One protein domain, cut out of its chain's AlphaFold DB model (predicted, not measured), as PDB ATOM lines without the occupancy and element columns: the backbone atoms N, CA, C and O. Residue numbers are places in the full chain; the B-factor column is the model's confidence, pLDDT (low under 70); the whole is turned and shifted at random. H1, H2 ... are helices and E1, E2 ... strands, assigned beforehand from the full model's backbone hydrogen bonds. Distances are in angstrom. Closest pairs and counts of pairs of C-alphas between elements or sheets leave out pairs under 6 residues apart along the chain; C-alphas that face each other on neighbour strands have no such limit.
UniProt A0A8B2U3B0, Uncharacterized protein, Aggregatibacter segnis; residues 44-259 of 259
ATOM      1  N   LYS A  44     -26.573 -25.634  27.336       78.38
ATOM      2  CA  LYS A  44     -26.694 -24.308  26.726       78.38
ATOM      3  C   LYS A  44     -26.480 -23.243  27.799       78.38
ATOM      4  O   LYS A  44     -27.202 -23.229  28.801       78.38
ATOM      5  N   ALA A  45     -25.503 -22.367  27.588       76.44
ATOM      6  CA  ALA A  45     -25.156 -21.375  28.590       76.44
ATOM      7  C   ALA A  45     -26.243 -20.301  28.757       76.44
ATOM      8  O   ALA A  45     -27.078 -20.057  27.883       76.44
ATOM      9  N   SER A  46     -26.224 -19.652  29.919       81.69
ATOM     10  CA  SER A  46     -27.090 -18.523  30.256       81.69
ATOM     11  C   SER A  46     -26.245 -17.448  30.909       81.69
ATOM     12  O   SER A  46     -25.510 -17.750  31.847       81.69
ATOM     13  N   TYR A  47     -26.364 -16.203  30.454       84.69
ATOM     14  CA  TYR A  47     -25.471 -15.124  30.865       84.69
ATOM     15  C   TYR A  47     -26.194 -14.016  31.626       84.69
ATOM     16  O   TYR A  47     -27.396 -13.794  31.473       84.69
ATOM     17  N   ARG A  48     -25.433 -13.296  32.448       83.88
ATOM     18  CA  ARG A  48     -25.796 -11.993  32.999       83.88
ATOM     19  C   ARG A  48     -24.710 -10.999  32.610       83.88
ATOM     20  O   ARG A  48     -23.557 -11.180  33.002       83.88
ATOM     21  N   VAL A  49     -25.091  -9.960  31.872       84.94
ATOM     22  CA  VAL A  49     -24.219  -8.829  31.532       84.94
ATOM     23  C   VAL A  49     -24.611  -7.633  32.389       84.94
ATOM     24  O   VAL A  49     -25.793  -7.319  32.511       84.94
ATOM     25  N   PHE A  50     -23.631  -6.991  33.017       81.56
ATOM     26  CA  PHE A  50     -23.845  -5.824  33.873       81.56
ATOM     27  C   PHE A  50     -22.587  -4.956  33.935       81.56
ATOM     28  O   PHE A  50     -21.519  -5.342  33.455       81.56
ATOM     29  N   LEU A  51     -22.726  -3.777  34.536       82.56
ATOM     30  CA  LEU A  51     -21.648  -2.810  34.696       82.56
ATOM     31  C   LEU A  51     -21.193  -2.732  36.145       82.56
ATOM     32  O   LEU A  51     -22.008  -2.700  37.065       82.56
ATOM     33  N   VAL A  52     -19.880  -2.651  36.332       82.38
ATOM     34  CA  VAL A  52     -19.251  -2.415  37.631       82.38
ATOM     35  C   VAL A  52     -18.513  -1.093  37.570       82.38
ATOM     36  O   VAL A  52     -17.685  -0.884  36.683       82.38
ATOM     37  N   LYS A  53     -18.812  -0.186  38.502       84.69
ATOM     38  CA  LYS A  53     -18.125   1.105  38.578       84.69
ATOM     39  C   LYS A  53     -16.638   0.870  38.824       84.69
ATOM     40  O   LYS A  53     -16.258   0.081  39.687       84.69
ATOM     41  N   ILE A  54     -15.811   1.561  38.053       84.62
ATOM     42  CA  ILE A  54     -14.358   1.482  38.159       84.62
ATOM     43  C   ILE A  54     -13.923   1.993  39.538       84.62
ATOM     44  O   ILE A  54     -14.413   3.023  40.015       84.62
ATOM     45  N   SER A  55     -13.016   1.253  40.179       83.81
ATOM     46  CA  SER A  55     -12.494   1.605  41.499       83.81
ATOM     47  C   SER A  55     -11.622   2.863  41.437       83.81
ATOM     48  O   SER A  55     -11.114   3.233  40.381       83.81
ATOM     49  N   PHE A  56     -11.417   3.529  42.574       84.44
ATOM     50  CA  PHE A  56     -10.517   4.686  42.637       84.44
ATOM     51  C   PHE A  56      -9.100   4.341  42.151       84.44
ATOM     52  O   PHE A  56      -8.520   5.088  41.369       84.44
ATOM     53  N   TRP A  57      -8.583   3.171  42.542       82.25
ATOM     54  CA  TRP A  57      -7.278   2.684  42.098       82.25
ATOM     55  C   TRP A  57      -7.222   2.489  40.589       82.25
ATOM     56  O   TRP A  57      -6.291   2.956  39.947       82.25
ATOM     57  N   ASP A  58      -8.236   1.854  40.006       81.00
ATOM     58  CA  ASP A  58      -8.289   1.682  38.557       81.00
ATOM     59  C   ASP A  58      -8.278   3.031  37.814       81.00
ATOM     60  O   ASP A  58      -7.620   3.142  36.784       81.00
ATOM     61  N   LYS A  59      -8.957   4.063  38.340       81.94
ATOM     62  CA  LYS A  59      -8.910   5.419  37.764       81.94
ATOM     63  C   LYS A  59      -7.506   6.019  37.832       81.94
ATOM     64  O   LYS A  59      -7.053   6.613  36.863       81.94
ATOM     65  N   LEU A  60      -6.824   5.843  38.965       81.75
ATOM     66  CA  LEU A  60      -5.477   6.370  39.193       81.75
ATOM     67  C   LEU A  60      -4.448   5.758  38.228       81.75
ATOM     68  O   LEU A  60      -3.537   6.447  37.785       81.75
ATOM     69  N   TRP A  61      -4.631   4.489  37.859       83.62
ATOM     70  CA  TRP A  61      -3.767   3.772  36.917       83.62
ATOM     71  C   TRP A  61      -4.220   3.860  35.444       83.62
ATOM     72  O   TRP A  61      -3.722   3.093  34.623       83.62
ATOM     73  N   ASP A  62      -5.177   4.734  35.098       78.00
ATOM     74  CA  ASP A  62      -5.799   4.826  33.757       78.00
ATOM     75  C   ASP A  62      -6.294   3.456  33.226       78.00
ATOM     76  O   ASP A  62      -6.298   3.163  32.025       78.00
ATOM     77  N   ASN A  63      -6.736   2.580  34.137       77.69
ATOM     78  CA  ASN A  63      -7.195   1.218  33.855       77.69
ATOM     79  C   ASN A  63      -8.682   1.189  33.476       77.69
ATOM     80  O   ASN A  63      -9.513   0.520  34.103       77.69
ATOM     81  N   TYR A  64      -9.008   1.909  32.407       77.25
ATOM     82  CA  TYR A  64     -10.336   1.913  31.800       77.25
ATOM     83  C   TYR A  64     -10.477   0.808  30.751       77.25
ATOM     84  O   TYR A  64      -9.512   0.427  30.086       77.25
ATOM     85  N   SER A  65     -11.702   0.293  30.601       73.94
ATOM     86  CA  SER A  65     -12.009  -0.741  29.601       73.94
ATOM     87  C   SER A  65     -11.897  -0.186  28.180       73.94
ATOM     88  O   SER A  65     -11.304  -0.815  27.312       73.94
ATOM     89  N   PHE A  66     -12.458   1.003  27.960       80.44
ATOM     90  CA  PHE A  66     -12.397   1.747  26.708       80.44
ATOM     91  C   PHE A  66     -12.613   3.240  26.992       80.44
ATOM     92  O   PHE A  66     -13.106   3.623  28.060       80.44
ATOM     93  N   LYS A  67     -12.235   4.080  26.028       87.06
ATOM     94  CA  LYS A  67     -12.542   5.514  26.017       87.06
ATOM     95  C   LYS A  67     -13.508   5.796  24.867       87.06
ATOM     96  O   LYS A  67     -13.681   4.963  23.976       87.06
ATOM     97  N   VAL A  68     -14.180   6.936  24.905       87.19
ATOM     98  CA  VAL A  68     -15.102   7.355  23.846       87.19
ATOM     99  C   VAL A  68     -14.689   8.699  23.280       87.19
ATOM    100  O   VAL A  68     -14.252   9.575  24.018       87.19
ATOM    101  N   LYS A  69     -14.820   8.857  21.969       88.19
ATOM    102  CA  LYS A  69     -14.520  10.097  21.257       88.19
ATOM    103  C   LYS A  69     -15.795  10.886  21.054       88.19
ATOM    104  O   LYS A  69     -16.780  10.318  20.610       88.19
ATOM    105  N   LEU A  70     -15.750  12.189  21.284       84.75
ATOM    106  CA  LEU A  70     -16.902  13.064  21.075       84.75
ATOM    107  C   LEU A  70     -17.226  13.259  19.582       84.75
ATOM    108  O   LEU A  70     -18.386  13.243  19.184       84.75
ATOM    109  N   TYR A  71     -16.197  13.340  18.737       79.38
ATOM    110  CA  TYR A  71     -16.340  13.378  17.285       79.38
ATOM    111  C   TYR A  71     -15.573  12.261  16.611       79.38
ATOM    112  O   TYR A  71     -14.589  11.722  17.118       79.38
ATOM    113  N   ASN A  72     -15.971  11.976  15.377       74.12
ATOM    114  CA  ASN A  72     -15.339  10.959  14.561       74.12
ATOM    115  C   ASN A  72     -14.020  11.441  13.915       74.12
ATOM    116  O   ASN A  72     -13.829  11.330  12.702       74.12
ATOM    117  N   SER A  73     -13.122  11.988  14.738       71.75
ATOM    118  CA  SER A  73     -11.850  12.616  14.374       71.75
ATOM    119  C   SER A  73     -10.717  12.133  15.283       71.75
ATOM    120  O   SER A  73     -10.909  11.939  16.483       71.75
ATOM    121  N   PHE A  74      -9.509  11.987  14.727       67.69
ATOM    122  CA  PHE A  74      -8.321  11.613  15.501       67.69
ATOM    123  C   PHE A  74      -8.001  12.644  16.594       67.69
ATOM    124  O   PHE A  74      -7.661  12.255  17.706       67.69
ATOM    125  N   PHE A  75      -8.207  13.931  16.306       72.88
ATOM    126  CA  PHE A  75      -7.953  15.043  17.227       72.88
ATOM    127  C   PHE A  75      -9.083  15.295  18.231       72.88
ATOM    128  O   PHE A  75      -8.976  16.209  19.038       72.88
ATOM    129  N   SER A  76     -10.174  14.523  18.177       77.75
ATOM    130  CA  SER A  76     -11.233  14.639  19.178       77.75
ATOM    131  C   SER A  76     -10.727  14.188  20.543       77.75
ATOM    132  O   SER A  76     -10.063  13.148  20.643       77.75
ATOM    133  N   ASP A  77     -11.157  14.918  21.572       82.56
ATOM    134  CA  ASP A  77     -11.011  14.529  22.969       82.56
ATOM    135  C   ASP A  77     -11.598  13.133  23.208       82.56
ATOM    136  O   ASP A  77     -12.621  12.762  22.611       82.56
ATOM    137  N   SER A  78     -10.926  12.380  24.081       87.00
ATOM    138  CA  SER A  78     -11.314  11.031  24.488       87.00
ATOM    139  C   SER A  78     -11.711  11.022  25.965       87.00
ATOM    140  O   SER A  78     -10.932  11.410  26.834       87.00
ATOM    141  N   TYR A  79     -12.904  10.514  26.253       89.56
ATOM    142  CA  TYR A  79     -13.507  10.474  27.581       89.56
ATOM    143  C   TYR A  79     -13.502   9.037  28.115       89.56
ATOM    144  O   TYR A  79     -14.041   8.137  27.463       89.56
ATOM    145  N   PRO A  80     -12.893   8.767  29.281       89.38
ATOM    146  CA  PRO A  80     -12.806   7.414  29.811       89.38
ATOM    147  C   PRO A  80     -14.154   6.941  30.362       89.38
ATOM    148  O   PRO A  80     -14.745   7.588  31.230       89.38
ATOM    149  N   PHE A  81     -14.630   5.782  29.898       87.69
ATOM    150  CA  PHE A  81     -15.897   5.224  30.370       87.69
ATOM    151  C   PHE A  81     -15.752   4.703  31.813       87.69
ATOM    152  O   PHE A  81     -14.894   3.855  32.066       87.69
ATOM    153  N   PRO A  82     -16.571   5.157  32.781       87.19
ATOM    154  CA  PRO A  82     -16.325   4.935  34.208       87.19
ATOM    155  C   PRO A  82     -16.759   3.553  34.724       87.19
ATOM    156  O   PRO A  82     -16.749   3.325  35.940       87.19
ATOM    157  N   TYR A  83     -17.121   2.622  33.837       83.94
ATOM    158  CA  TYR A  83     -17.565   1.276  34.194       83.94
ATOM    159  C   TYR A  83     -16.781   0.180  33.455       83.94
ATOM    160  O   TYR A  83     -16.302   0.353  32.334       83.94
ATOM    161  N   LYS A  84     -16.678  -0.990  34.088       80.12
ATOM    162  CA  LYS A  84     -16.236  -2.246  33.473       80.12
ATOM    163  C   LYS A  84     -17.456  -3.072  33.097       80.12
ATOM    164  O   LYS A  84     -18.389  -3.191  33.890       80.12
ATOM    165  N   ILE A  85     -17.430  -3.657  31.905       78.12
ATOM    166  CA  ILE A  85     -18.440  -4.623  31.472       78.12
ATOM    167  C   ILE A  85     -18.080  -5.976  32.073       78.12
ATOM    168  O   ILE A  85     -16.971  -6.480  31.891       78.12
ATOM    169  N   CYS A  86     -19.027  -6.572  32.783       79.00
ATOM    170  CA  CYS A  86     -18.874  -7.883  33.386       79.00
ATOM    171  C   CYS A  86     -19.896  -8.850  32.796       79.00
ATOM    172  O   CYS A  86     -21.080  -8.537  32.694       79.00
ATOM    173  N   ILE A  87     -19.421 -10.044  32.440       78.94
ATOM    174  CA  ILE A  87     -20.246 -11.148  31.952       78.94
ATOM    175  C   ILE A  87     -20.065 -12.309  32.919       78.94
ATOM    176  O   ILE A  87     -18.940 -12.751  33.155       78.94
ATOM    177  N   ILE A  88     -21.166 -12.785  33.493       78.62
ATOM    178  CA  ILE A  88     -21.184 -13.970  34.354       78.62
ATOM    179  C   ILE A  88     -22.057 -15.040  33.694       78.62
ATOM    180  O   ILE A  88     -23.228 -14.763  33.420       78.62
ATOM    181  N   PRO A  89     -21.549 -16.265  33.479       74.69
ATOM    182  CA  PRO A  89     -22.406 -17.399  33.168       74.69
ATOM    183  C   PRO A  89     -23.147 -17.853  34.438       74.69
ATOM    184  O   PRO A  89     -22.543 -18.112  35.476       74.69
ATOM    185  N   ASN A  90     -24.474 -17.946  34.378       76.12
ATOM    186  CA  ASN A  90     -25.288 -18.580  35.419       76.12
ATOM    187  C   ASN A  90     -25.166 -20.112  35.340       76.12
ATOM    188  O   ASN A  90     -25.116 -20.786  36.363       76.12
ATOM    189  N   ILE A  91     -25.137 -20.635  34.110       74.62
ATOM    190  CA  ILE A  91     -24.964 -22.046  33.748       74.62
ATOM    191  C   ILE A  91     -24.051 -22.081  32.519       74.62
ATOM    192  O   ILE A  91     -24.124 -21.181  31.677       74.62
ATOM    193  N   GLY A  92     -23.214 -23.112  32.420       69.50
ATOM    194  CA  GLY A  92     -22.225 -23.256  31.358       69.50
ATOM    195  C   GLY A  92     -20.985 -22.398  31.570       69.50
ATOM    196  O   GLY A  92     -20.700 -21.934  32.674       69.50
ATOM    197  N   GLY A  93     -20.219 -22.223  30.499       72.81
ATOM    198  CA  GLY A  93     -19.012 -21.406  30.483       72.81
ATOM    199  C   GLY A  93     -18.951 -20.562  29.219       72.81
ATOM    200  O   GLY A  93     -19.562 -20.904  28.208       72.81
ATOM    201  N   ILE A  94     -18.206 -19.463  29.284       75.31
ATOM    202  CA  ILE A  94     -17.964 -18.599  28.130       75.31
ATOM    203  C   ILE A  94     -16.740 -19.145  27.395       75.31
ATOM    204  O   ILE A  94     -15.644 -19.153  27.954       75.31
ATOM    205  N   ALA A  95     -16.924 -19.598  26.157       73.56
ATOM    206  CA  ALA A  95     -15.816 -19.968  25.282       73.56
ATOM    207  C   ALA A  95     -15.238 -18.739  24.577       73.56
ATOM    208  O   ALA A  95     -14.042 -18.662  24.347       73.56
ATOM    209  N   ARG A  96     -16.066 -17.754  24.228       74.81
ATOM    210  CA  ARG A  96     -15.610 -16.523  23.575       74.81
ATOM    211  C   ARG A  96     -16.569 -15.387  23.879       74.81
ATOM    212  O   ARG A  96     -17.773 -15.611  23.956       74.81
ATOM    213  N   ALA A  97     -16.051 -14.169  23.976       77.50
ATOM    214  CA  ALA A  97     -16.881 -12.976  23.871       77.50
ATOM    215  C   ALA A  97     -16.221 -11.932  22.974       77.50
ATOM    216  O   ALA A  97     -15.002 -11.788  23.004       77.50
ATOM    217  N   GLN A  98     -16.993 -11.206  22.181       77.69
ATOM    218  CA  GLN A  98     -16.461 -10.164  21.303       77.69
ATOM    219  C   GLN A  98     -17.440  -9.007  21.158       77.69
ATOM    220  O   GLN A  98     -18.652  -9.220  21.212       77.69
ATOM    221  N   THR A  99     -16.912  -7.801  20.959       80.25
ATOM    222  CA  THR A  99     -17.724  -6.619  20.658       80.25
ATOM    223  C   THR A  99     -17.698  -6.268  19.180       80.25
ATOM    224  O   THR A  99     -16.690  -6.452  18.496       80.25
ATOM    225  N   PHE A 100     -18.826  -5.764  18.693       78.06
ATOM    226  CA  PHE A 100     -19.017  -5.245  17.338       78.06
ATOM    227  C   PHE A 100     -20.191  -4.263  17.348       78.06
ATOM    228  O   PHE A 100     -21.055  -4.401  18.209       78.06
ATOM    229  N   ASP A 101     -20.288  -3.323  16.405       76.12
ATOM    230  CA  ASP A 101     -21.437  -2.404  16.394       76.12
ATOM    231  C   ASP A 101     -22.531  -2.865  15.431       76.12
ATOM    232  O   ASP A 101     -22.291  -3.517  14.414       76.12
ATOM    233  N   LEU A 102     -23.763  -2.505  15.784       73.12
ATOM    234  CA  LEU A 102     -24.974  -2.892  15.068       73.12
ATOM    235  C   LEU A 102     -25.312  -1.937  13.909       73.12
ATOM    236  O   LEU A 102     -25.938  -2.339  12.932       73.12
ATOM    237  N   ILE A 103     -24.940  -0.661  14.036       67.56
ATOM    238  CA  ILE A 103     -25.241   0.410  13.082       67.56
ATOM    239  C   ILE A 103     -23.922   0.708  12.388       67.56
ATOM    240  O   ILE A 103     -22.976   1.193  13.005       67.56
ATOM    241  N   SER A 104     -23.835   0.371  11.103       55.50
ATOM    242  CA  SER A 104     -22.624   0.602  10.325       55.50
ATOM    243  C   SER A 104     -22.382   2.106  10.196       55.50
ATOM    244  O   SER A 104     -23.006   2.776   9.378       55.50
ATOM    245  N   THR A 105     -21.446   2.648  10.970       51.59
ATOM    246  CA  THR A 105     -21.023   4.055  10.877       51.59
ATOM    247  C   THR A 105     -20.047   4.304   9.716       51.59
ATOM    248  O   THR A 105     -19.417   5.356   9.642       51.59
ATOM    249  N   GLY A 106     -19.878   3.335   8.804       41.84
ATOM    250  CA  GLY A 106     -18.947   3.414   7.672       41.84
ATOM    251  C   GLY A 106     -17.465   3.374   8.064       41.84
ATOM    252  O   GLY A 106     -16.605   3.369   7.188       41.84
ATOM    253  N   LYS A 107     -17.144   3.305   9.361       42.75
ATOM    254  CA  LYS A 107     -15.785   3.097   9.856       42.75
ATOM    255  C   LYS A 107     -15.618   1.639  10.242       42.75
ATOM    256  O   LYS A 107     -16.463   1.075  10.928       42.75
ATOM    257  N   THR A 108     -14.553   1.025   9.738       34.50
ATOM    258  CA  THR A 108     -14.189  -0.366  10.008       34.50
ATOM    259  C   THR A 108     -14.155  -0.609  11.507       34.50
ATOM    260  O   THR A 108     -13.201  -0.243  12.192       34.50
ATOM    261  N   LEU A 109     -15.208  -1.244  11.999       39.03
ATOM    262  CA  LEU A 109     -15.237  -1.826  13.319       39.03
ATOM    263  C   LEU A 109     -14.443  -3.107  13.233       39.03
ATOM    264  O   LEU A 109     -14.909  -4.119  12.703       39.03
ATOM    265  N   GLY A 110     -13.202  -3.031  13.705       34.53
ATOM    266  CA  GLY A 110     -12.482  -4.231  14.071       34.53
ATOM    267  C   GLY A 110     -13.408  -5.025  14.975       34.53
ATOM    268  O   GLY A 110     -13.891  -4.511  15.979       34.53
ATOM    269  N   ILE A 111     -13.713  -6.258  14.580       40.16
ATOM    270  CA  ILE A 111     -14.208  -7.241  15.531       40.16
ATOM    271  C   ILE A 111     -13.193  -7.182  16.667       40.16
ATOM    272  O   ILE A 111     -12.025  -7.519  16.440       40.16
ATOM    273  N   ASP A 112     -13.606  -6.714  17.844       47.06
ATOM    274  CA  ASP A 112     -12.742  -6.699  19.016       47.06
ATOM    275  C   ASP A 112     -12.672  -8.144  19.493       47.06
ATOM    276  O   ASP A 112     -13.365  -8.580  20.418       47.06
ATOM    277  N   ARG A 113     -11.910  -8.935  18.737       32.53
ATOM    278  CA  ARG A 113     -11.711 -10.346  18.986       32.53
ATOM    279  C   ARG A 113     -11.019 -10.414  20.332       32.53
ATOM    280  O   ARG A 113      -9.886  -9.957  20.482       32.53
ATOM    281  N   THR A 114     -11.669 -11.054  21.297       37.53
ATOM    282  CA  THR A 114     -10.877 -11.797  22.270       37.53
ATOM    283  C   THR A 114      -9.967 -12.723  21.470       37.53
ATOM    284  O   THR A 114     -10.400 -13.299  20.466       37.53
ATOM    285  N   LEU A 115      -8.679 -12.752  21.827       35.19
ATOM    286  CA  LEU A 115      -7.663 -13.546  21.133       35.19
ATOM    287  C   LEU A 115      -8.237 -14.929  20.788       35.19
ATOM    288  O   LEU A 115      -8.944 -15.498  21.627       35.19
ATOM    289  N   PRO A 116      -7.979 -15.468  19.581       29.94
ATOM    290  CA  PRO A 116      -8.510 -16.770  19.206       29.94
ATOM    291  C   PRO A 116      -8.147 -17.772  20.299       29.94
ATOM    292  O   PRO A 116      -6.966 -17.965  20.599       29.94
ATOM    293  N   ILE A 117      -9.153 -18.406  20.905       39.41
ATOM    294  CA  ILE A 117      -8.881 -19.556  21.755       39.41
ATOM    295  C   ILE A 117      -8.409 -20.651  20.812       39.41
ATOM    296  O   ILE A 117      -9.204 -21.305  20.138       39.41
ATOM    297  N   ILE A 118      -7.093 -20.845  20.752       37.50
ATOM    298  CA  ILE A 118      -6.524 -22.087  20.251       37.50
ATOM    299  C   ILE A 118      -7.007 -23.148  21.236       37.50
ATOM    300  O   ILE A 118      -6.448 -23.303  22.325       37.50
ATOM    301  N   LEU A 119      -8.093 -23.836  20.871       38.16
ATOM    302  CA  LEU A 119      -8.582 -25.028  21.550       38.16
ATOM    303  C   LEU A 119      -7.529 -26.124  21.358       38.16
ATOM    304  O   LEU A 119      -7.696 -27.054  20.574       38.16
ATOM    305  N   ASN A 120      -6.405 -26.008  22.062       35.78
ATOM    306  CA  ASN A 120      -5.522 -27.134  22.289       35.78
ATOM    307  C   ASN A 120      -6.398 -28.178  22.968       35.78
ATOM    308  O   ASN A 120      -6.763 -27.955  24.124       35.78
ATOM    309  N   LYS A 121      -6.788 -29.232  22.224       38.59
ATOM    310  CA  LYS A 121      -7.551 -30.405  22.688       38.59
ATOM    311  C   LYS A 121      -7.387 -30.545  24.193       38.59
ATOM    312  O   LYS A 121      -6.313 -30.969  24.606       38.59
ATOM    313  N   PHE A 122      -8.387 -30.083  24.954       41.50
ATOM    314  CA  PHE A 122      -8.415 -30.037  26.418       41.50
ATOM    315  C   PHE A 122      -7.038 -30.287  27.051       41.50
ATOM    316  O   PHE A 122      -6.757 -31.407  27.491       41.50
ATOM    317  N   LYS A 123      -6.149 -29.279  27.081       36.62
ATOM    318  CA  LYS A 123      -5.016 -29.347  28.015       36.62
ATOM    319  C   LYS A 123      -5.647 -29.571  29.382       36.62
ATOM    320  O   LYS A 123      -6.388 -28.711  29.854       36.62
ATOM    321  N   LYS A 124      -5.462 -30.786  29.914       37.56
ATOM    322  CA  LYS A 124      -6.018 -31.252  31.186       37.56
ATOM    323  C   LYS A 124      -5.962 -30.098  32.174       37.56
ATOM    324  O   LYS A 124      -4.871 -29.611  32.447       37.56
ATOM    325  N   PHE A 125      -7.151 -29.680  32.609       42.75
ATOM    326  CA  PHE A 125      -7.417 -28.737  33.688       42.75
ATOM    327  C   PHE A 125      -6.201 -28.559  34.588       42.75
ATOM    328  O   PHE A 125      -5.862 -29.461  35.357       42.75
ATOM    329  N   ASP A 126      -5.537 -27.415  34.459       37.28
ATOM    330  CA  ASP A 126      -4.412 -27.095  35.314       37.28
ATOM    331  C   ASP A 126      -4.941 -26.929  36.741       37.28
ATOM    332  O   ASP A 126      -5.651 -25.977  37.071       37.28
ATOM    333  N   THR A 127      -4.670 -27.919  37.589       41.47
ATOM    334  CA  THR A 127      -5.174 -28.003  38.965       41.47
ATOM    335  C   THR A 127      -4.706 -26.847  39.851       41.47
ATOM    336  O   THR A 127      -5.276 -26.629  40.925       41.47
ATOM    337  N   LEU A 128      -3.684 -26.106  39.408       37.66
ATOM    338  CA  LEU A 128      -3.137 -24.934  40.087       37.66
ATOM    339  C   LEU A 128      -3.934 -23.658  39.780       37.66
ATOM    340  O   LEU A 128      -4.093 -22.812  40.659       37.66
ATOM    341  N   HIS A 129      -4.554 -23.565  38.603       38.97
ATOM    342  CA  HIS A 129      -5.467 -22.481  38.261       38.97
ATOM    343  C   HIS A 129      -6.902 -22.875  38.619       38.97
ATOM    344  O   HIS A 129      -7.747 -23.145  37.772       38.97
ATOM    345  N   LYS A 130      -7.219 -22.837  39.920       34.09
ATOM    346  CA  LYS A 130      -8.599 -22.923  40.450       34.09
ATOM    347  C   LYS A 130      -9.483 -21.718  40.069       34.09
ATOM    348  O   LYS A 130     -10.491 -21.459  40.722       34.09
ATOM    349  N   GLY A 131      -9.124 -20.978  39.026       37.78
ATOM    350  CA  GLY A 131     -10.000 -20.025  38.375       37.78
ATOM    351  C   GLY A 131     -10.879 -20.800  37.409       37.78
ATOM    352  O   GLY A 131     -10.431 -21.240  36.361       37.78
ATOM    353  N   TYR A 132     -12.130 -21.007  37.790       39.47
ATOM    354  CA  TYR A 132     -13.225 -21.395  36.902       39.47
ATOM    355  C   TYR A 132     -13.106 -20.674  35.531       39.47
ATOM    356  O   TYR A 132     -12.622 -19.545  35.473       39.47
ATOM    357  N   ALA A 133     -13.746 -21.190  34.477       41.19
ATOM    358  CA  ALA A 133     -14.290 -20.378  33.370       41.19
ATOM    359  C   ALA A 133     -15.265 -19.232  33.810       41.19
ATOM    360  O   ALA A 133     -16.016 -18.712  32.992       41.19
ATOM    361  N   TYR A 134     -15.272 -18.854  35.101       40.00
ATOM    362  CA  TYR A 134     -15.905 -17.680  35.724       40.00
ATOM    363  C   TYR A 134     -14.865 -16.593  36.057       40.00
ATOM    364  O   TYR A 134     -15.089 -15.796  36.972       40.00
ATOM    365  N   HIS A 135     -13.720 -16.512  35.372       40.81
ATOM    366  CA  HIS A 135     -13.001 -15.240  35.422       40.81
ATOM    367  C   HIS A 135     -13.787 -14.201  34.622       40.81
ATOM    368  O   HIS A 135     -13.696 -14.086  33.403       40.81
ATOM    369  N   GLN A 136     -14.638 -13.510  35.386       47.22
ATOM    370  CA  GLN A 136     -15.152 -12.178  35.135       47.22
ATOM    371  C   GLN A 136     -14.025 -11.296  34.598       47.22
ATOM    372  O   GLN A 136     -12.891 -11.385  35.062       47.22
ATOM    373  N   ILE A 137     -14.400 -10.382  33.705       46.91
ATOM    374  CA  ILE A 137     -13.538  -9.439  32.983       46.91
ATOM    375  C   ILE A 137     -12.965 -10.067  31.710       46.91
ATOM    376  O   ILE A 137     -11.802 -10.444  31.613       46.91
ATOM    377  N   LEU A 138     -13.809 -10.103  30.680       50.12
ATOM    378  CA  LEU A 138     -13.308 -10.086  29.314       50.12
ATOM    379  C   LEU A 138     -12.869  -8.649  29.051       50.12
ATOM    380  O   LEU A 138     -13.698  -7.746  28.936       50.12
ATOM    381  N   SER A 139     -11.558  -8.420  29.051       45.28
ATOM    382  CA  SER A 139     -10.994  -7.163  28.580       45.28
ATOM    383  C   SER A 139     -11.256  -7.082  27.079       45.28
ATOM    384  O   SER A 139     -10.560  -7.718  26.283       45.28
ATOM    385  N   PHE A 140     -12.294  -6.345  26.697       57.34
ATOM    386  CA  PHE A 140     -12.460  -5.916  25.316       57.34
ATOM    387  C   PHE A 140     -11.253  -5.063  24.912       57.34
ATOM    388  O   PHE A 140     -10.564  -4.496  25.767       57.34
ATOM    389  N   ILE A 141     -10.953  -5.024  23.615       49.16
ATOM    390  CA  ILE A 141      -9.839  -4.228  23.100       49.16
ATOM    391  C   ILE A 141     -10.045  -2.769  23.530       49.16
ATOM    392  O   ILE A 141     -11.152  -2.238  23.449       49.16
ATOM    393  N   LYS A 142      -8.962  -2.120  23.978       59.75
ATOM    394  CA  LYS A 142      -8.915  -0.701  24.376       59.75
ATOM    395  C   LYS A 142      -9.040   0.248  23.168       59.75
ATOM    396  O   LYS A 142      -8.277   1.201  23.051       59.75
ATOM    397  N   SER A 143      -9.922  -0.041  22.215       67.12
ATOM    398  CA  SER A 143     -10.192   0.864  21.099       67.12
ATOM    399  C   SER A 143     -11.145   1.963  21.553       67.12
ATOM    400  O   SER A 143     -12.135   1.669  22.230       67.12
ATOM    401  N   ASP A 144     -10.894   3.194  21.122       75.88
ATOM    402  CA  ASP A 144     -11.841   4.281  21.333       75.88
ATOM    403  C   ASP A 144     -13.148   3.997  20.579       75.88
ATOM    404  O   ASP A 144     -13.136   3.615  19.405       75.88
ATOM    405  N   LYS A 145     -14.284   4.181  21.257       80.69
ATOM    406  CA  LYS A 145     -15.614   4.088  20.643       80.69
ATOM    407  C   LYS A 145     -16.047   5.453  20.122       80.69
ATOM    408  O   LYS A 145     -15.751   6.481  20.727       80.69
ATOM    409  N   TYR A 146     -16.767   5.449  19.009       84.31
ATOM    410  CA  TYR A 146     -17.229   6.661  18.337       84.31
ATOM    411  C   TYR A 146     -18.748   6.772  18.431       84.31
ATOM    412  O   TYR A 146     -19.426   5.742  18.490       84.31
ATOM    413  N   PRO A 147     -19.298   7.992  18.437       86.75
ATOM    414  CA  PRO A 147     -20.725   8.163  18.532       86.75
ATOM    415  C   PRO A 147     -21.349   7.893  17.168       86.75
ATOM    416  O   PRO A 147     -20.816   8.289  16.127       86.75
ATOM    417  N   TYR A 148     -22.493   7.216  17.170       85.75
ATOM    418  CA  TYR A 148     -23.276   6.992  15.952       85.75
ATOM    419  C   TYR A 148     -24.361   8.062  15.777       85.75
ATOM    420  O   TYR A 148     -24.901   8.240  14.684       85.75
ATOM    421  N   PHE A 149     -24.689   8.771  16.858       85.06
ATOM    422  CA  PHE A 149     -25.703   9.809  16.885       85.06
ATOM    423  C   PHE A 149     -25.250  10.934  17.803       85.06
ATOM    424  O   PHE A 149     -24.872  10.690  18.945       85.06
ATOM    425  N   CYS A 150     -25.315  12.163  17.311       85.31
ATOM    426  CA  CYS A 150     -25.010  13.356  18.085       85.31
ATOM    427  C   CYS A 150     -26.098  14.391  17.826       85.31
ATOM    428  O   CYS A 150     -26.593  14.503  16.699       85.31
ATOM    429  N   PHE A 151     -26.430  15.162  18.851       80.94
ATOM    430  CA  PHE A 151     -27.197  16.389  18.706       80.94
ATOM    431  C   PHE A 151     -26.747  17.398  19.763       80.94
ATOM    432  O   PHE A 151     -26.347  17.029  20.867       80.94
ATOM    433  N   SER A 152     -26.777  18.674  19.398       74.69
ATOM    434  CA  SER A 152     -26.446  19.793  20.278       74.69
ATOM    435  C   SER A 152     -27.670  20.677  20.394       74.69
ATOM    436  O   SER A 152     -28.364  20.886  19.398       74.69
ATOM    437  N   ASN A 153     -27.912  21.214  21.584       66.94
ATOM    438  CA  ASN A 153     -28.885  22.286  21.751       66.94
ATOM    439  C   ASN A 153     -28.204  23.656  21.632       66.94
ATOM    440  O   ASN A 153     -26.976  23.758  21.680       66.94
ATOM    441  N   GLU A 154     -29.015  24.703  21.503       62.66
ATOM    442  CA  GLU A 154     -28.582  26.105  21.484       62.66
ATOM    443  C   GLU A 154     -27.910  26.527  22.813       62.66
ATOM    444  O   GLU A 154     -27.118  27.465  22.837       62.66
ATOM    445  N   GLU A 155     -28.145  25.792  23.907       62.56
ATOM    446  CA  GLU A 155     -27.648  26.075  25.265       62.56
ATOM    447  C   GLU A 155     -26.284  25.434  25.610       62.56
ATOM    448  O   GLU A 155     -26.026  25.120  26.769       62.56
ATOM    449  N   LEU A 156     -25.398  25.211  24.630       74.81
ATOM    450  CA  LEU A 156     -24.023  24.703  24.848       74.81
ATOM    451  C   LEU A 156     -23.923  23.282  25.457       74.81
ATOM    452  O   LEU A 156     -22.832  22.838  25.821       74.81
ATOM    453  N   ARG A 157     -25.038  22.545  25.546       81.69
ATOM    454  CA  ARG A 157     -25.076  21.134  25.957       81.69
ATOM    455  C   ARG A 157     -25.101  20.229  24.731       81.69
ATOM    456  O   ARG A 157     -25.992  20.330  23.882       81.69
ATOM    457  N   GLU A 158     -24.140  19.321  24.668       86.25
ATOM    458  CA  GLU A 158     -23.963  18.373  23.578       86.25
ATOM    459  C   GLU A 158     -24.215  16.947  24.059       86.25
ATOM    460  O   GLU A 158     -23.751  16.526  25.119       86.25
ATOM    461  N   PHE A 159     -24.957  16.189  23.261       86.88
ATOM    462  CA  PHE A 159     -25.285  14.803  23.534       86.88
ATOM    463  C   PHE A 159     -24.723  13.916  22.431       86.88
ATOM    464  O   PHE A 159     -24.980  14.127  21.245       86.88
ATOM    465  N   SER A 160     -23.995  12.881  22.837       89.69
ATOM    466  CA  SER A 160     -23.423  11.874  21.952       89.69
ATOM    467  C   SER A 160     -23.845  10.484  22.404       89.69
ATOM    468  O   SER A 160     -23.607  10.094  23.545       89.69
ATOM    469  N   ARG A 161     -24.459   9.719  21.503       89.25
ATOM    470  CA  ARG A 161     -24.908   8.350  21.739       89.25
ATOM    471  C   ARG A 161     -23.921   7.355  21.151       89.25
ATOM    472  O   ARG A 161     -23.505   7.463  19.994       89.25
ATOM    473  N   TYR A 162     -23.624   6.344  21.947       88.38
ATOM    474  CA  TYR A 162     -22.735   5.247  21.614       88.38
ATOM    475  C   TYR A 162     -23.475   3.945  21.802       88.38
ATOM    476  O   TYR A 162     -24.371   3.824  22.640       88.38
ATOM    477  N   HIS A 163     -23.048   2.952  21.044       88.25
ATOM    478  CA  HIS A 163     -23.597   1.629  21.175       88.25
ATOM    479  C   HIS A 163     -22.633   0.581  20.652       88.25
ATOM    480  O   HIS A 163     -21.745   0.882  19.861       88.25
ATOM    481  N   PHE A 164     -22.834  -0.646  21.101       85.25
ATOM    482  CA  PHE A 164     -22.195  -1.827  20.555       85.25
ATOM    483  C   PHE A 164     -22.984  -3.061  20.993       85.25
ATOM    484  O   PHE A 164     -23.833  -3.032  21.887       85.25
ATOM    485  N   CYS A 165     -22.683  -4.178  20.363       86.88
ATOM    486  CA  CYS A 165     -23.160  -5.489  20.728       86.88
ATOM    487  C   CYS A 165     -22.031  -6.322  21.319       86.88
ATOM    488  O   CYS A 165     -20.870  -6.168  20.950       86.88
ATOM    489  N   ILE A 166     -22.389  -7.226  22.223       86.12
ATOM    490  CA  ILE A 166     -21.503  -8.241  22.784       86.12
ATOM    491  C   ILE A 166     -22.018  -9.593  22.300       86.12
ATOM    492  O   ILE A 166     -23.097 -10.017  22.709       86.12
ATOM    493  N   GLU A 167     -21.272 -10.278  21.442       85.75
ATOM    494  CA  GLU A 167     -21.517 -11.693  21.157       85.75
ATOM    495  C   GLU A 167     -20.816 -12.540  22.215       85.75
ATOM    496  O   GLU A 167     -19.626 -12.358  22.457       85.75
ATOM    497  N   ILE A 168     -21.541 -13.480  22.815       84.50
ATOM    498  CA  ILE A 168     -21.034 -14.437  23.794       84.50
ATOM    499  C   ILE A 168     -21.290 -15.841  23.248       84.50
ATOM    500  O   ILE A 168     -22.441 -16.230  23.065       84.50
ATOM    501  N   THR A 169     -20.227 -16.604  23.007       80.44
ATOM    502  CA  THR A 169     -20.288 -17.984  22.513       80.44
ATOM    503  C   THR A 169     -19.938 -18.952  23.643       80.44
ATOM    504  O   THR A 169     -18.918 -18.770  24.317       80.44
ATOM    505  N   ASP A 170     -20.767 -19.975  23.861       79.69
ATOM    506  CA  ASP A 170     -20.477 -21.060  24.809       79.69
ATOM    507  C   ASP A 170     -19.588 -22.158  24.201       79.69
ATOM    508  O   ASP A 170     -19.242 -22.138  23.019       79.69
ATOM    509  N   PHE A 171     -19.201 -23.139  25.019       74.88
ATOM    510  CA  PHE A 171     -18.381 -24.279  24.586       74.88
ATOM    511  C   PHE A 171     -19.113 -25.270  23.663       74.88
ATOM    512  O   PHE A 171     -18.465 -26.122  23.059       74.88
ATOM    513  N   ASN A 172     -20.432 -25.133  23.519       76.38
ATOM    514  CA  ASN A 172     -21.268 -25.889  22.588       76.38
ATOM    515  C   ASN A 172     -21.535 -25.109  21.284       76.38
ATOM    516  O   ASN A 172     -22.407 -25.498  20.508       76.38
ATOM    517  N   ASN A 173     -20.805 -24.014  21.039       75.25
ATOM    518  CA  ASN A 173     -20.974 -23.114  19.896       75.25
ATOM    519  C   ASN A 173     -22.345 -22.413  19.816       75.25
ATOM    520  O   ASN A 173     -22.720 -21.918  18.753       75.25
ATOM    521  N   ASN A 174     -23.091 -22.304  20.919       82.56
ATOM    522  CA  ASN A 174     -24.252 -21.421  20.958       82.56
ATOM    523  C   ASN A 174     -23.786 -19.983  21.186       82.56
ATOM    524  O   ASN A 174     -23.155 -19.690  22.204       82.56
ATOM    525  N   SER A 175     -24.154 -19.081  20.277       83.31
ATOM    526  CA  SER A 175     -23.938 -17.644  20.444       83.31
ATOM    527  C   SER A 175     -25.204 -16.934  20.924       83.31
ATOM    528  O   SER A 175     -26.304 -17.153  20.414       83.31
ATOM    529  N   GLU A 176     -25.034 -16.036  21.888       87.88
ATOM    530  CA  GLU A 176     -26.031 -15.056  22.310       87.88
ATOM    531  C   GLU A 176     -25.453 -13.657  22.106       87.88
ATOM    532  O   GLU A 176     -24.328 -13.382  22.518       87.88
ATOM    533  N   VAL A 177     -26.209 -12.766  21.470       89.25
ATOM    534  CA  VAL A 177     -25.809 -11.365  21.310       89.25
ATOM    535  C   VAL A 177     -26.534 -10.538  22.360       89.25
ATOM    536  O   VAL A 177     -27.697 -10.798  22.632       89.25
ATOM    537  N   TRP A 178     -25.850  -9.574  22.964       91.06
ATOM    538  CA  TRP A 178     -26.404  -8.578  23.879       91.06
ATOM    539  C   TRP A 178     -26.185  -7.188  23.296       91.06
ATOM    540  O   TRP A 178     -25.178  -6.955  22.633       91.06
ATOM    541  N   TYR A 179     -27.107  -6.267  23.550       90.31
ATOM    542  CA  TYR A 179     -26.987  -4.874  23.125       90.31
ATOM    543  C   TYR A 179     -26.589  -3.985  24.301       90.31
ATOM    544  O   TYR A 179     -27.126  -4.142  25.398       90.31
ATOM    545  N   VAL A 180     -25.678  -3.045  24.059       89.62
ATOM    546  CA  VAL A 180     -25.293  -2.000  25.007       89.62
ATOM    547  C   VAL A 180     -25.391  -0.648  24.309       89.62
ATOM    548  O   VAL A 180     -24.797  -0.454  23.251       89.62
ATOM    549  N   GLY A 181     -26.115   0.287  24.915       89.00
ATOM    550  CA  GLY A 181     -26.191   1.685  24.496       89.00
ATOM    551  C   GLY A 181     -25.936   2.600  25.685       89.00
ATOM    552  O   GLY A 181     -26.267   2.246  26.814       89.00
ATOM    553  N   PHE A 182     -25.308   3.746  25.467       90.31
ATOM    554  CA  PHE A 182     -25.100   4.754  26.507       90.31
ATOM    555  C   PHE A 182     -24.843   6.121  25.881       90.31
ATOM    556  O   PHE A 182     -24.503   6.234  24.700       90.31
ATOM    557  N   SER A 183     -24.977   7.161  26.693       90.06
ATOM    558  CA  SER A 183     -24.838   8.542  26.255       90.06
ATOM    559  C   SER A 183     -23.691   9.224  26.987       90.06
ATOM    560  O   SER A 183     -23.527   9.038  28.189       90.06
ATOM    561  N   LEU A 184     -22.912  10.023  26.263       91.75
ATOM    562  CA  LEU A 184     -22.038  11.040  26.835       91.75
ATOM    563  C   LEU A 184     -22.733  12.385  26.666       91.75
ATOM    564  O   LEU A 184     -23.047  12.792  25.544       91.75
ATOM    565  N   VAL A 185     -22.954  13.061  27.780       90.56
ATOM    566  CA  VAL A 185     -23.452  14.425  27.830       90.56
ATOM    567  C   VAL A 185     -22.291  15.324  28.194       90.56
ATOM    568  O   VAL A 185     -21.581  15.051  29.157       90.56
ATOM    569  N   VAL A 186     -22.099  16.385  27.424       91.06
ATOM    570  CA  VAL A 186     -21.005  17.330  27.616       91.06
ATOM    571  C   VAL A 186     -21.558  18.738  27.708       91.06
ATOM    572  O   VAL A 186     -22.371  19.147  26.880       91.06
ATOM    573  N   ASN A 187     -21.102  19.478  28.711       88.81
ATOM    574  CA  ASN A 187     -21.398  20.894  28.867       88.81
ATOM    575  C   ASN A 187     -20.216  21.708  28.343       88.81
ATOM    576  O   ASN A 187     -19.059  21.414  28.659       88.81
ATOM    577  N   ARG A 188     -20.511  22.728  27.538       86.44
ATOM    578  CA  ARG A 188     -19.511  23.652  27.007       86.44
ATOM    579  C   ARG A 188     -19.673  25.051  27.585       86.44
ATOM    580  O   ARG A 188     -20.767  25.462  27.970       86.44
ATOM    581  N   ASP A 189     -18.570  25.784  27.641       84.94
ATOM    582  CA  ASP A 189     -18.589  27.223  27.879       84.94
ATOM    583  C   ASP A 189     -18.854  28.012  26.584       84.94
ATOM    584  O   ASP A 189     -19.030  27.453  25.497       84.94
ATOM    585  N   LYS A 190     -18.889  29.345  26.698       82.44
ATOM    586  CA  LYS A 190     -19.095  30.252  25.557       82.44
ATOM    587  C   LYS A 190     -17.972  30.182  24.514       82.44
ATOM    588  O   LYS A 190     -18.214  30.541  23.365       82.44
ATOM    589  N   ASP A 191     -16.793  29.689  24.895       82.38
ATOM    590  CA  ASP A 191     -15.639  29.483  24.014       82.38
ATOM    591  C   ASP A 191     -15.642  28.073  23.390       82.38
ATOM    592  O   ASP A 191     -14.654  27.650  22.783       82.38
ATOM    593  N   MET A 192     -16.749  27.332  23.531       77.25
ATOM    594  CA  MET A 192     -16.931  25.956  23.069       77.25
ATOM    595  C   MET A 192     -15.975  24.942  23.711       77.25
ATOM    596  O   MET A 192     -15.828  23.831  23.194       77.25
ATOM    597  N   LYS A 193     -15.348  25.265  24.846       83.56
ATOM    598  CA  LYS A 193     -14.524  24.319  25.602       83.56
ATOM    599  C   LYS A 193     -15.391  23.482  26.522       83.56
ATOM    600  O   LYS A 193     -16.349  23.972  27.111       83.56
ATOM    601  N   VAL A 194     -15.031  22.212  26.654       85.75
ATOM    602  CA  VAL A 194     -15.711  21.281  27.553       85.75
ATOM    603  C   VAL A 194     -15.374  21.623  28.998       85.75
ATOM    604  O   VAL A 194     -14.205  21.627  29.379       85.75
ATOM    605  N   THR A 195     -16.400  21.912  29.792       87.38
ATOM    606  CA  THR A 195     -16.265  22.232  31.219       87.38
ATOM    607  C   THR A 195     -16.591  21.037  32.102       87.38
ATOM    608  O   THR A 195     -15.947  20.850  33.131       87.38
ATOM    609  N   ASP A 196     -17.559  20.221  31.688       89.44
ATOM    610  CA  ASP A 196     -18.003  19.044  32.426       89.44
ATOM    611  C   ASP A 196     -18.580  17.980  31.483       89.44
ATOM    612  O   ASP A 196     -19.036  18.292  30.375       89.44
ATOM    613  N   TYR A 197     -18.565  16.723  31.923       91.31
ATOM    614  CA  TYR A 197     -19.158  15.611  31.193       91.31
ATOM    615  C   TYR A 197     -19.740  14.542  32.122       91.31
ATOM    616  O   TYR A 197     -19.167  14.186  33.152       91.31
ATOM    617  N   GLU A 198     -20.843  13.938  31.688       91.81
ATOM    618  CA  GLU A 198     -21.494  12.841  32.392       91.81
ATOM    619  C   GLU A 198     -21.868  11.711  31.430       91.81
ATOM    620  O   GLU A 198     -22.241  11.931  30.276       91.81
ATOM    621  N   PHE A 199     -21.761  10.473  31.918       89.94
ATOM    622  CA  PHE A 199     -22.296   9.311  31.223       89.94
ATOM    623  C   PHE A 199     -23.698   9.009  31.741       89.94
ATOM    624  O   PHE A 199     -23.867   8.637  32.901       89.94
ATOM    625  N   GLU A 200     -24.683   9.113  30.860       87.19
ATOM    626  CA  GLU A 200     -26.095   8.918  31.172       87.19
ATOM    627  C   GLU A 200     -26.697   7.781  30.332       87.19
ATOM    628  O   GLU A 200     -26.100   7.297  29.365       87.19
ATOM    629  N   ASP A 201     -27.923   7.389  30.684       83.62
ATOM    630  CA  ASP A 201     -28.789   6.569  29.834       83.62
ATOM    631  C   ASP A 201     -28.156   5.235  29.390       83.62
ATOM    632  O   ASP A 201     -28.182   4.834  28.221       83.62
ATOM    633  N   ILE A 202     -27.516   4.554  30.339       87.81
ATOM    634  CA  ILE A 202     -26.861   3.285  30.054       87.81
ATOM    635  C   ILE A 202     -27.912   2.177  29.989       87.81
ATOM    636  O   ILE A 202     -28.570   1.857  30.979       87.81
ATOM    637  N   ASN A 203     -28.025   1.556  28.822       86.19
ATOM    638  CA  ASN A 203     -28.977   0.505  28.523       86.19
ATOM    639  C   ASN A 203     -28.241  -0.789  28.162       86.19
ATOM    640  O   ASN A 203     -27.387  -0.799  27.277       86.19
ATOM    641  N   ILE A 204     -28.590  -1.889  28.830       87.69
ATOM    642  CA  ILE A 204     -28.096  -3.235  28.523       87.69
ATOM    643  C   ILE A 204     -29.307  -4.116  28.264       87.69
ATOM    644  O   ILE A 204     -30.110  -4.357  29.163       87.69
ATOM    645  N   VAL A 205     -29.426  -4.614  27.036       88.56
ATOM    646  CA  VAL A 205     -30.613  -5.337  26.578       88.56
ATOM    647  C   VAL A 205     -30.227  -6.749  26.166       88.56
ATOM    648  O   VAL A 205     -29.472  -6.960  25.211       88.56
ATOM    649  N   SER A 206     -30.783  -7.738  26.866       88.50
ATOM    650  CA  SER A 206     -30.690  -9.136  26.449       88.50
ATOM    651  C   SER A 206     -31.713  -9.446  25.346       88.50
ATOM    652  O   SER A 206     -32.738  -8.764  25.233       88.50
ATOM    653  N   PRO A 207     -31.534 -10.530  24.570       85.75
ATOM    654  CA  PRO A 207     -32.566 -11.006  23.646       85.75
ATOM    655  C   PRO A 207     -33.929 -11.250  24.314       85.75
ATOM    656  O   PRO A 207     -34.969 -11.136  23.667       85.75
ATOM    657  N   LYS A 208     -33.940 -11.588  25.612       83.75
ATOM    658  CA  LYS A 208     -35.165 -11.856  26.378       83.75
ATOM    659  C   LYS A 208     -35.915 -10.571  26.740       83.75
ATOM    660  O   LYS A 208     -37.140 -10.596  26.835       83.75
ATOM    661  N   ASP A 209     -35.212  -9.452  26.908       81.44
ATOM    662  CA  ASP A 209     -35.817  -8.168  27.293       81.44
ATOM    663  C   ASP A 209     -36.571  -7.489  26.142       81.44
ATOM    664  O   ASP A 209     -37.488  -6.700  26.382       81.44
ATOM    665  N   ILE A 210     -36.264  -7.859  24.896       84.06
ATOM    666  CA  ILE A 210     -36.994  -7.401  23.707       84.06
ATOM    667  C   ILE A 210     -38.468  -7.798  23.760       84.06
ATOM    668  O   ILE A 210     -39.335  -6.994  23.424       84.06
ATOM    669  N   ILE A 211     -38.773  -9.012  24.228       80.88
ATOM    670  CA  ILE A 211     -40.149  -9.528  24.272       80.88
ATOM    671  C   ILE A 211     -41.029  -8.640  25.159       80.88
ATOM    672  O   ILE A 211     -42.164  -8.338  24.797       80.88
ATOM    673  N   LYS A 212     -40.483  -8.153  26.279       82.06
ATOM    674  CA  LYS A 212     -41.198  -7.278  27.224       82.06
ATOM    675  C   LYS A 212     -41.592  -5.933  26.602       82.06
ATOM    676  O   LYS A 212     -42.569  -5.332  27.028       82.06
ATOM    677  N   ASN A 213     -40.845  -5.473  25.598       79.56
ATOM    678  CA  ASN A 213     -41.027  -4.170  24.954       79.56
ATOM    679  C   ASN A 213     -41.533  -4.279  23.508       79.56
ATOM    680  O   ASN A 213     -41.563  -3.280  22.789       79.56
ATOM    681  N   LEU A 214     -41.956  -5.473  23.079       84.88
ATOM    682  CA  LEU A 214     -42.253  -5.768  21.679       84.88
ATOM    683  C   LEU A 214     -43.321  -4.838  21.089       84.88
ATOM    684  O   LEU A 214     -43.133  -4.325  19.992       84.88
ATOM    685  N   TYR A 215     -44.405  -4.568  21.824       86.19
ATOM    686  CA  TYR A 215     -45.460  -3.659  21.359       86.19
ATOM    687  C   TYR A 215     -44.917  -2.252  21.072       86.19
ATOM    688  O   TYR A 215     -45.130  -1.716  19.987       86.19
ATOM    689  N   ARG A 216     -44.142  -1.688  22.011       84.25
ATOM    690  CA  ARG A 216     -43.535  -0.355  21.866       84.25
ATOM    691  C   ARG A 216     -42.602  -0.314  20.660       84.25
ATOM    692  O   ARG A 216     -42.751   0.557  19.809       84.25
ATOM    693  N   ILE A 217     -41.727  -1.312  20.543       88.25
ATOM    694  CA  ILE A 217     -40.782  -1.468  19.430       88.25
ATOM    695  C   ILE A 217     -41.497  -1.523  18.073       88.25
ATOM    696  O   ILE A 217     -41.072  -0.868  17.122       88.25
ATOM    697  N   LEU A 218     -42.572  -2.308  17.963       87.69
ATOM    698  CA  LEU A 218     -43.311  -2.470  16.709       87.69
ATOM    699  C   LEU A 218     -44.113  -1.217  16.338       87.69
ATOM    700  O   LEU A 218     -44.236  -0.916  15.156       87.69
ATOM    701  N   SER A 219     -44.618  -0.484  17.333       89.81
ATOM    702  CA  SER A 219     -45.369   0.762  17.131       89.81
ATOM    703  C   SER A 219     -44.488   1.982  16.827       89.81
ATOM    704  O   SER A 219     -44.977   2.990  16.321       89.81
ATOM    705  N   PHE A 220     -43.191   1.910  17.132       91.12
ATOM    706  CA  PHE A 220     -42.273   3.034  17.000       91.12
ATOM    707  C   PHE A 220     -41.813   3.228  15.557       91.12
ATOM    708  O   PHE A 220     -41.163   2.347  14.997       91.12
ATOM    709  N   ASN A 221     -42.091   4.392  14.968       91.44
ATOM    710  CA  ASN A 221     -41.822   4.659  13.550       91.44
ATOM    711  C   ASN A 221     -40.888   5.842  13.283       91.44
ATOM    712  O   ASN A 221     -40.593   6.097  12.119       91.44
ATOM    713  N   LYS A 222     -40.397   6.531  14.321       91.69
ATOM    714  CA  LYS A 222     -39.496   7.666  14.118       91.69
ATOM    715  C   LYS A 222     -38.135   7.211  13.585       91.69
ATOM    716  O   LYS A 222     -37.565   6.217  14.041       91.69
ATOM    717  N   SER A 223     -37.611   7.965  12.632       90.06
ATOM    718  CA  SER A 223     -36.249   7.863  12.110       90.06
ATOM    719  C   SER A 223     -35.256   8.639  12.981       90.06
ATOM    720  O   SER A 223     -35.642   9.520  13.748       90.06
ATOM    721  N   LEU A 224     -33.954   8.364  12.833       88.56
ATOM    722  CA  LEU A 224     -32.915   9.130  13.531       88.56
ATOM    723  C   LEU A 224     -33.002  10.633  13.223       88.56
ATOM    724  O   LEU A 224     -32.835  11.446  14.125       88.56
ATOM    725  N   ASP A 225     -33.307  11.018  11.984       89.06
ATOM    726  CA  ASP A 225     -33.391  12.433  11.606       89.06
ATOM    727  C   ASP A 225     -34.602  13.146  12.218       89.06
ATOM    728  O   ASP A 225     -34.531  14.338  12.512       89.06
ATOM    729  N   GLU A 226     -35.703  12.431  12.456       90.75
ATOM    730  CA  GLU A 226     -36.837  12.963  13.215       90.75
ATOM    731  C   GLU A 226     -36.496  13.103  14.698       90.75
ATOM    732  O   GLU A 226     -36.845  14.111  15.306       90.75
ATOM    733  N   ILE A 227     -35.764  12.140  15.267       89.31
ATOM    734  CA  ILE A 227     -35.319  12.200  16.665       89.31
ATOM    735  C   ILE A 227     -34.342  13.367  16.880       89.31
ATOM    736  O   ILE A 227     -34.448  14.064  17.881       89.31
ATOM    737  N   LYS A 228     -33.445  13.657  15.924       86.06
ATOM    738  CA  LYS A 228     -32.533  14.823  15.995       86.06
ATOM    739  C   LYS A 228     -33.255  16.165  16.079       86.06
ATOM    740  O   LYS A 228     -32.674  17.129  16.561       86.06
ATOM    741  N   LYS A 229     -34.480  16.248  15.554       86.94
ATOM    742  CA  LYS A 229     -35.292  17.474  15.563       86.94
ATOM    743  C   LYS A 229     -36.078  17.647  16.864       86.94
ATOM    744  O   LYS A 229     -36.728  18.677  17.037       86.94
ATOM    745  N   GLU A 230     -36.068  16.652  17.749       85.31
ATOM    746  CA  GLU A 230     -36.743  16.728  19.038       85.31
ATOM    747  C   GLU A 230     -36.014  17.733  19.941       85.31
ATOM    748  O   GLU A 230     -34.815  17.621  20.181       85.31
ATOM    749  N   LYS A 231     -36.751  18.739  20.423       80.12
ATOM    750  CA  LYS A 231     -36.199  19.786  21.300       80.12
ATOM    751  C   LYS A 231     -36.088  19.332  22.755       80.12
ATOM    752  O   LYS A 231     -35.298  19.879  23.516       80.12
ATOM    753  N   ASP A 232     -36.898  18.350  23.137       83.12
ATOM    754  CA  ASP A 232     -36.888  17.751  24.466       83.12
ATOM    755  C   ASP A 232     -35.850  16.620  24.521       83.12
ATOM    756  O   ASP A 232     -36.006  15.580  23.875       83.12
ATOM    757  N   PHE A 233     -34.791  16.826  25.307       77.50
ATOM    758  CA  PHE A 233     -33.697  15.868  25.473       77.50
ATOM    759  C   PHE A 233     -34.148  14.530  26.039       77.50
ATOM    760  O   PHE A 233     -33.662  13.491  25.594       77.50
ATOM    761  N   ASP A 234     -35.037  14.528  27.028       81.94
ATOM    762  CA  ASP A 234     -35.421  13.288  27.699       81.94
ATOM    763  C   ASP A 234     -36.324  12.459  26.793       81.94
ATOM    764  O   ASP A 234     -36.181  11.235  26.700       81.94
ATOM    765  N   LYS A 235     -37.170  13.135  26.014       84.62
ATOM    766  CA  LYS A 235     -37.934  12.501  24.945       84.62
ATOM    767  C   LYS A 235     -37.041  11.984  23.817       84.62
ATOM    768  O   LYS A 235     -37.244  10.857  23.370       84.62
ATOM    769  N   ALA A 236     -36.024  12.743  23.401       84.31
ATOM    770  CA  ALA A 236     -35.054  12.294  22.402       84.31
ATOM    771  C   ALA A 236     -34.288  11.045  22.876       84.31
ATOM    772  O   ALA A 236     -34.164  10.083  22.120       84.31
ATOM    773  N   LYS A 237     -33.833  11.019  24.139       83.75
ATOM    774  CA  LYS A 237     -33.191   9.847  24.768       83.75
ATOM    775  C   LYS A 237     -34.122   8.637  24.770       83.75
ATOM    776  O   LYS A 237     -33.733   7.558  24.331       83.75
ATOM    777  N   TYR A 238     -35.364   8.819  25.206       85.56
ATOM    778  CA  TYR A 238     -36.355   7.746  25.229       85.56
ATOM    779  C   TYR A 238     -36.640   7.184  23.826       85.56
ATOM    780  O   TYR A 238     -36.626   5.968  23.620       85.56
ATOM    781  N   ASP A 239     -36.841   8.059  22.841       88.25
ATOM    782  CA  ASP A 239     -37.070   7.658  21.454       88.25
ATOM    783  C   ASP A 239     -35.841   6.952  20.856       88.25
ATOM    784  O   ASP A 239     -35.995   5.958  20.140       88.25
ATOM    785  N   LEU A 240     -34.622   7.395  21.196       87.69
ATOM    786  CA  LEU A 240     -33.381   6.703  20.830       87.69
ATOM    787  C   LEU A 240     -33.340   5.286  21.397       87.69
ATOM    788  O   LEU A 240     -33.072   4.354  20.643       87.69
ATOM    789  N   GLN A 241     -33.650   5.090  22.681       88.69
ATOM    790  CA  GLN A 241     -33.661   3.751  23.279       88.69
ATOM    791  C   GLN A 241     -34.614   2.808  22.532       88.69
ATOM    792  O   GLN A 241     -34.260   1.662  22.244       88.69
ATOM    793  N   ILE A 242     -35.820   3.270  22.182       88.31
ATOM    794  CA  ILE A 242     -36.786   2.436  21.451       88.31
ATOM    795  C   ILE A 242     -36.299   2.161  20.025       88.31
ATOM    796  O   ILE A 242     -36.397   1.020  19.561       88.31
ATOM    797  N   PHE A 243     -35.744   3.166  19.341       90.12
ATOM    798  CA  PHE A 243     -35.137   3.001  18.019       90.12
ATOM    799  C   PHE A 243     -34.026   1.940  18.034       90.12
ATOM    800  O   PHE A 243     -33.992   1.038  17.192       90.12
ATOM    801  N   GLU A 244     -33.129   2.013  19.013       89.19
ATOM    802  CA  GLU A 244     -32.034   1.065  19.209       89.19
ATOM    803  C   GLU A 244     -32.557  -0.350  19.468       89.19
ATOM    804  O   GLU A 244     -32.136  -1.302  18.807       89.19
ATOM    805  N   MET A 245     -33.542  -0.496  20.364       88.44
ATOM    806  CA  MET A 245     -34.190  -1.780  20.635       88.44
ATOM    807  C   MET A 245     -34.891  -2.349  19.394       88.44
ATOM    808  O   MET A 245     -34.859  -3.563  19.180       88.44
ATOM    809  N   LYS A 246     -35.489  -1.498  18.547       89.25
ATOM    810  CA  LYS A 246     -36.087  -1.906  17.267       89.25
ATOM    811  C   LYS A 246     -35.037  -2.416  16.295       89.25
ATOM    812  O   LYS A 246     -35.204  -3.499  15.732       89.25
ATOM    813  N   THR A 247     -33.944  -1.677  16.132       89.56
ATOM    814  CA  THR A 247     -32.815  -2.084  15.285       89.56
ATOM    815  C   THR A 247     -32.233  -3.412  15.764       89.56
ATOM    816  O   THR A 247     -32.037  -4.336  14.972       89.56
ATOM    817  N   TYR A 248     -32.043  -3.554  17.074       90.25
ATOM    818  CA  TYR A 248     -31.542  -4.779  17.680       90.25
ATOM    819  C   TYR A 248     -32.507  -5.965  17.496       90.25
ATOM    820  O   TYR A 248     -32.081  -7.057  17.118       90.25
ATOM    821  N   PHE A 249     -33.819  -5.760  17.651       89.81
ATOM    822  CA  PHE A 249     -34.828  -6.783  17.354       89.81
ATOM    823  C   PHE A 249     -34.774  -7.256  15.894       89.81
ATOM    824  O   PHE A 249     -34.801  -8.462  15.632       89.81
ATOM    825  N   LEU A 250     -34.682  -6.324  14.940       89.25
ATOM    826  CA  LEU A 250     -34.582  -6.648  13.514       89.25
ATOM    827  C   LEU A 250     -33.309  -7.443  13.207       89.25
ATOM    828  O   LEU A 250     -33.366  -8.439  12.485       89.25
ATOM    829  N   PHE A 251     -32.185  -7.065  13.811       88.44
ATOM    830  CA  PHE A 251     -30.933  -7.805  13.711       88.44
ATOM    831  C   PHE A 251     -31.059  -9.243  14.231       88.44
ATOM    832  O   PHE A 251     -30.734 -10.186  13.507       88.44
ATOM    833  N   LEU A 252     -31.610  -9.440  15.435       87.81
ATOM    834  CA  LEU A 252     -31.832 -10.779  15.992       87.81
ATOM    835  C   LEU A 252     -32.737 -11.632  15.087       87.81
ATOM    836  O   LEU A 252     -32.517 -12.836  14.939       87.81
ATOM    837  N   LYS A 253     -33.755 -11.019  14.469       86.56
ATOM    838  CA  LYS A 253     -34.651 -11.690  13.516       86.56
ATOM    839  C   LYS A 253     -33.922 -12.109  12.236       86.56
ATOM    840  O   LYS A 253     -34.202 -13.188  11.722       86.56
ATOM    841  N   ASN A 254     -33.001 -11.288  11.739       83.88
ATOM    842  CA  ASN A 254     -32.223 -11.584  10.535       83.88
ATOM    843  C   ASN A 254     -31.203 -12.708  10.768       83.88
ATOM    844  O   ASN A 254     -31.084 -13.599   9.928       83.88
ATOM    845  N   ILE A 255     -30.545 -12.740  11.932       79.44
ATOM    846  CA  ILE A 255     -29.658 -13.856  12.303       79.44
ATOM    847  C   ILE A 255     -30.438 -15.172  12.372       79.44
ATOM    848  O   ILE A 255     -30.014 -16.172  11.809       79.44
ATOM    849  N   LYS A 256     -31.626 -15.178  12.985       73.75
ATOM    850  CA  LYS A 256     -32.461 -16.392  13.060       73.75
ATOM    851  C   LYS A 256     -32.971 -16.906  11.712       73.75
ATOM    852  O   LYS A 256     -33.412 -18.041  11.655       73.75
ATOM    853  N   ARG A 257     -33.007 -16.065  10.675       60.16
ATOM    854  CA  ARG A 257     -33.437 -16.450   9.319       60.16
ATOM    855  C   ARG A 257     -32.291 -16.956   8.445       60.16
ATOM    856  O   ARG A 257     -32.562 -17.523   7.396       60.16
ATOM    857  N   SER A 258     -31.049 -16.663   8.827       53.03
ATOM    858  CA  SER A 258     -29.835 -17.039   8.089       53.03
ATOM    859  C   SER A 258     -29.147 -18.288   8.651       53.03
ATOM    860  O   SER A 258     -28.240 -18.808   8.007       53.03
ATOM    861  N   LEU A 259     -29.598 -18.759   9.818       43.06
ATOM    862  CA  LEU A 259     -29.306 -20.067  10.414       43.06
ATOM    863  C   LEU A 259     -30.433 -21.048  10.088       43.06
ATOM    864  O   LEU A 259     -30.115 -22.238   9.886       43.06
TER     865      LEU A 259
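What this domain is: This is residues 44 to 259 of the 259 residues of an uncharacterized protein of Aggregatibacter segnis (UniProt A0A8B2U3B0). A long, twisted sheet of five antiparallel strands, E5 to E9, has the long helix H5 along one face, and the small two-stranded sheet E1 E4 is partly face to face with its other face, as a loose sandwich. The short helices H3 and H4 pack on H5, the small hairpin E2 E3 runs on into E4, and the loop of residues 120 to 131 sticks out far from the body. The printed part has 216 residues with nine named strands and five named helices, in the order E1 H1 E2 E3 E4 E5 E6 E7 E8 E9 H2 H3 H4 H5, and its class is mixed, helices and strands. The large sheet is branched at E7, and each neighbour pair in the three sheets is antiparallel. The whole is compact, with a radius of gyration of the C-alphas of 19.0 A and spans of 63 by 45 by 28 A.

Where its parts are: In the large sheet, E7 is residues 157 to 170, 42.5 A long, and its C-alpha 157 stands at (-25.076, 21.134, 25.957). E8 is residues 175 to 188, 42.0 A, and E9 is residues 194 to 205, 30.5 A. E5 is residues 94 to 100, 17.2 A, and E6 is residues 149 to 152. The second sheet has E1, residues 46 to 53, 23.1 A, beginning at C-alpha 46 at (-27.090, -18.523, 30.256), and E4, residues 83 to 91, 24.5 A. E2 is residues 67 to 69 and E3 is residues 78 to 80. The short helices are H1, residues 56 to 60, H2, residues 209 to 212, H3, residues 214 to 219, and H4, residues 224 to 228. H5, residues 233 to 258, is 37.4 A long and ends at C-alpha 258 at (-29.835, -17.039, 8.089).

How they stand to each other: E6, E7, E8 and E9 form a meander, each strand the antiparallel neighbour of the one before, and E6 and E7, E7 and E8, and E8 and E9 are hairpins. E5 and E6 lie on one side of E7, beside its residues 164 to 170 and 157 to 161, and E8 lies on the other side. N 164 and O 180 of E7 and E8 are 2.9 A apart, N 181 and O 203 of E8 and E9 2.9 A, N 98 and O 167 of E5 and E7 2.9 A, and N 159 and O 151 of E7 and E6 2.9 A, within hydrogen-bond range. H5 is on this sheet at a height over the sheet of 8.7 A, over E7 and E8, and runs along the strands, at 26 degrees to E7 on the local plane; the closest C-alphas of E8 and H5, Tyr 179 and Tyr 248, are 7.1 A apart. H4 only grazes the sheet and touches H5 with H5's residues 236 to 243 alone, closest at C-alphas Ile 227 and Ala 236, 5.7 A. H3 touches H5 with H5's residues 242 to 246 alone, closest at C-alphas Ile 217 and Lys 246, 5.2 A; they run opposite ways at a steep tilt of 69.8 degrees, only just short of about perpendicular. H2 is close to H5 but not clearly touching, the closest C-alphas being Ile 210 and Phe 249, 6.7 A. The sheet E1 E4 and the large sheet form a sandwich, two sheets face to face, with their best planes 38 degrees apart; the closest C-alphas of E1 and E9, Phe 50 and Ile 204, are 7.3 A apart. N 48 and O 88 of E1 and E4 are 2.8 A apart. In the hairpin E2 and E3, N 68 and O 79 are 2.8 A apart; E2 is only just apart from E7, with the closest C-alphas 8.2 A apart. H1 touches no helix and is not on the large sheet. In H1, H3, H4 and H5 every O i to N i+4 pair is within hydrogen-bond range, and H2 is too short for such a pair.

The domain as a whole: The C-alphas of Lys 124 and Lys 190 are the two farthest apart, at 63.1 A. Residues 120 to 131 and 253 to 259 stand free, and the body without them spans 55 by 46 by 29 A. The printed part has no cut. The link E5 to E6, residues 101 to 148, is long, and its residues 112 to 113 pair antiparallel with residues 98 to 99 of E5. The mean pLDDT of the printed part is 75.2, and it is under 70 at residue 74, residue 92, residues 103 to 143, residues 153 to 155 and residues 257 to 259.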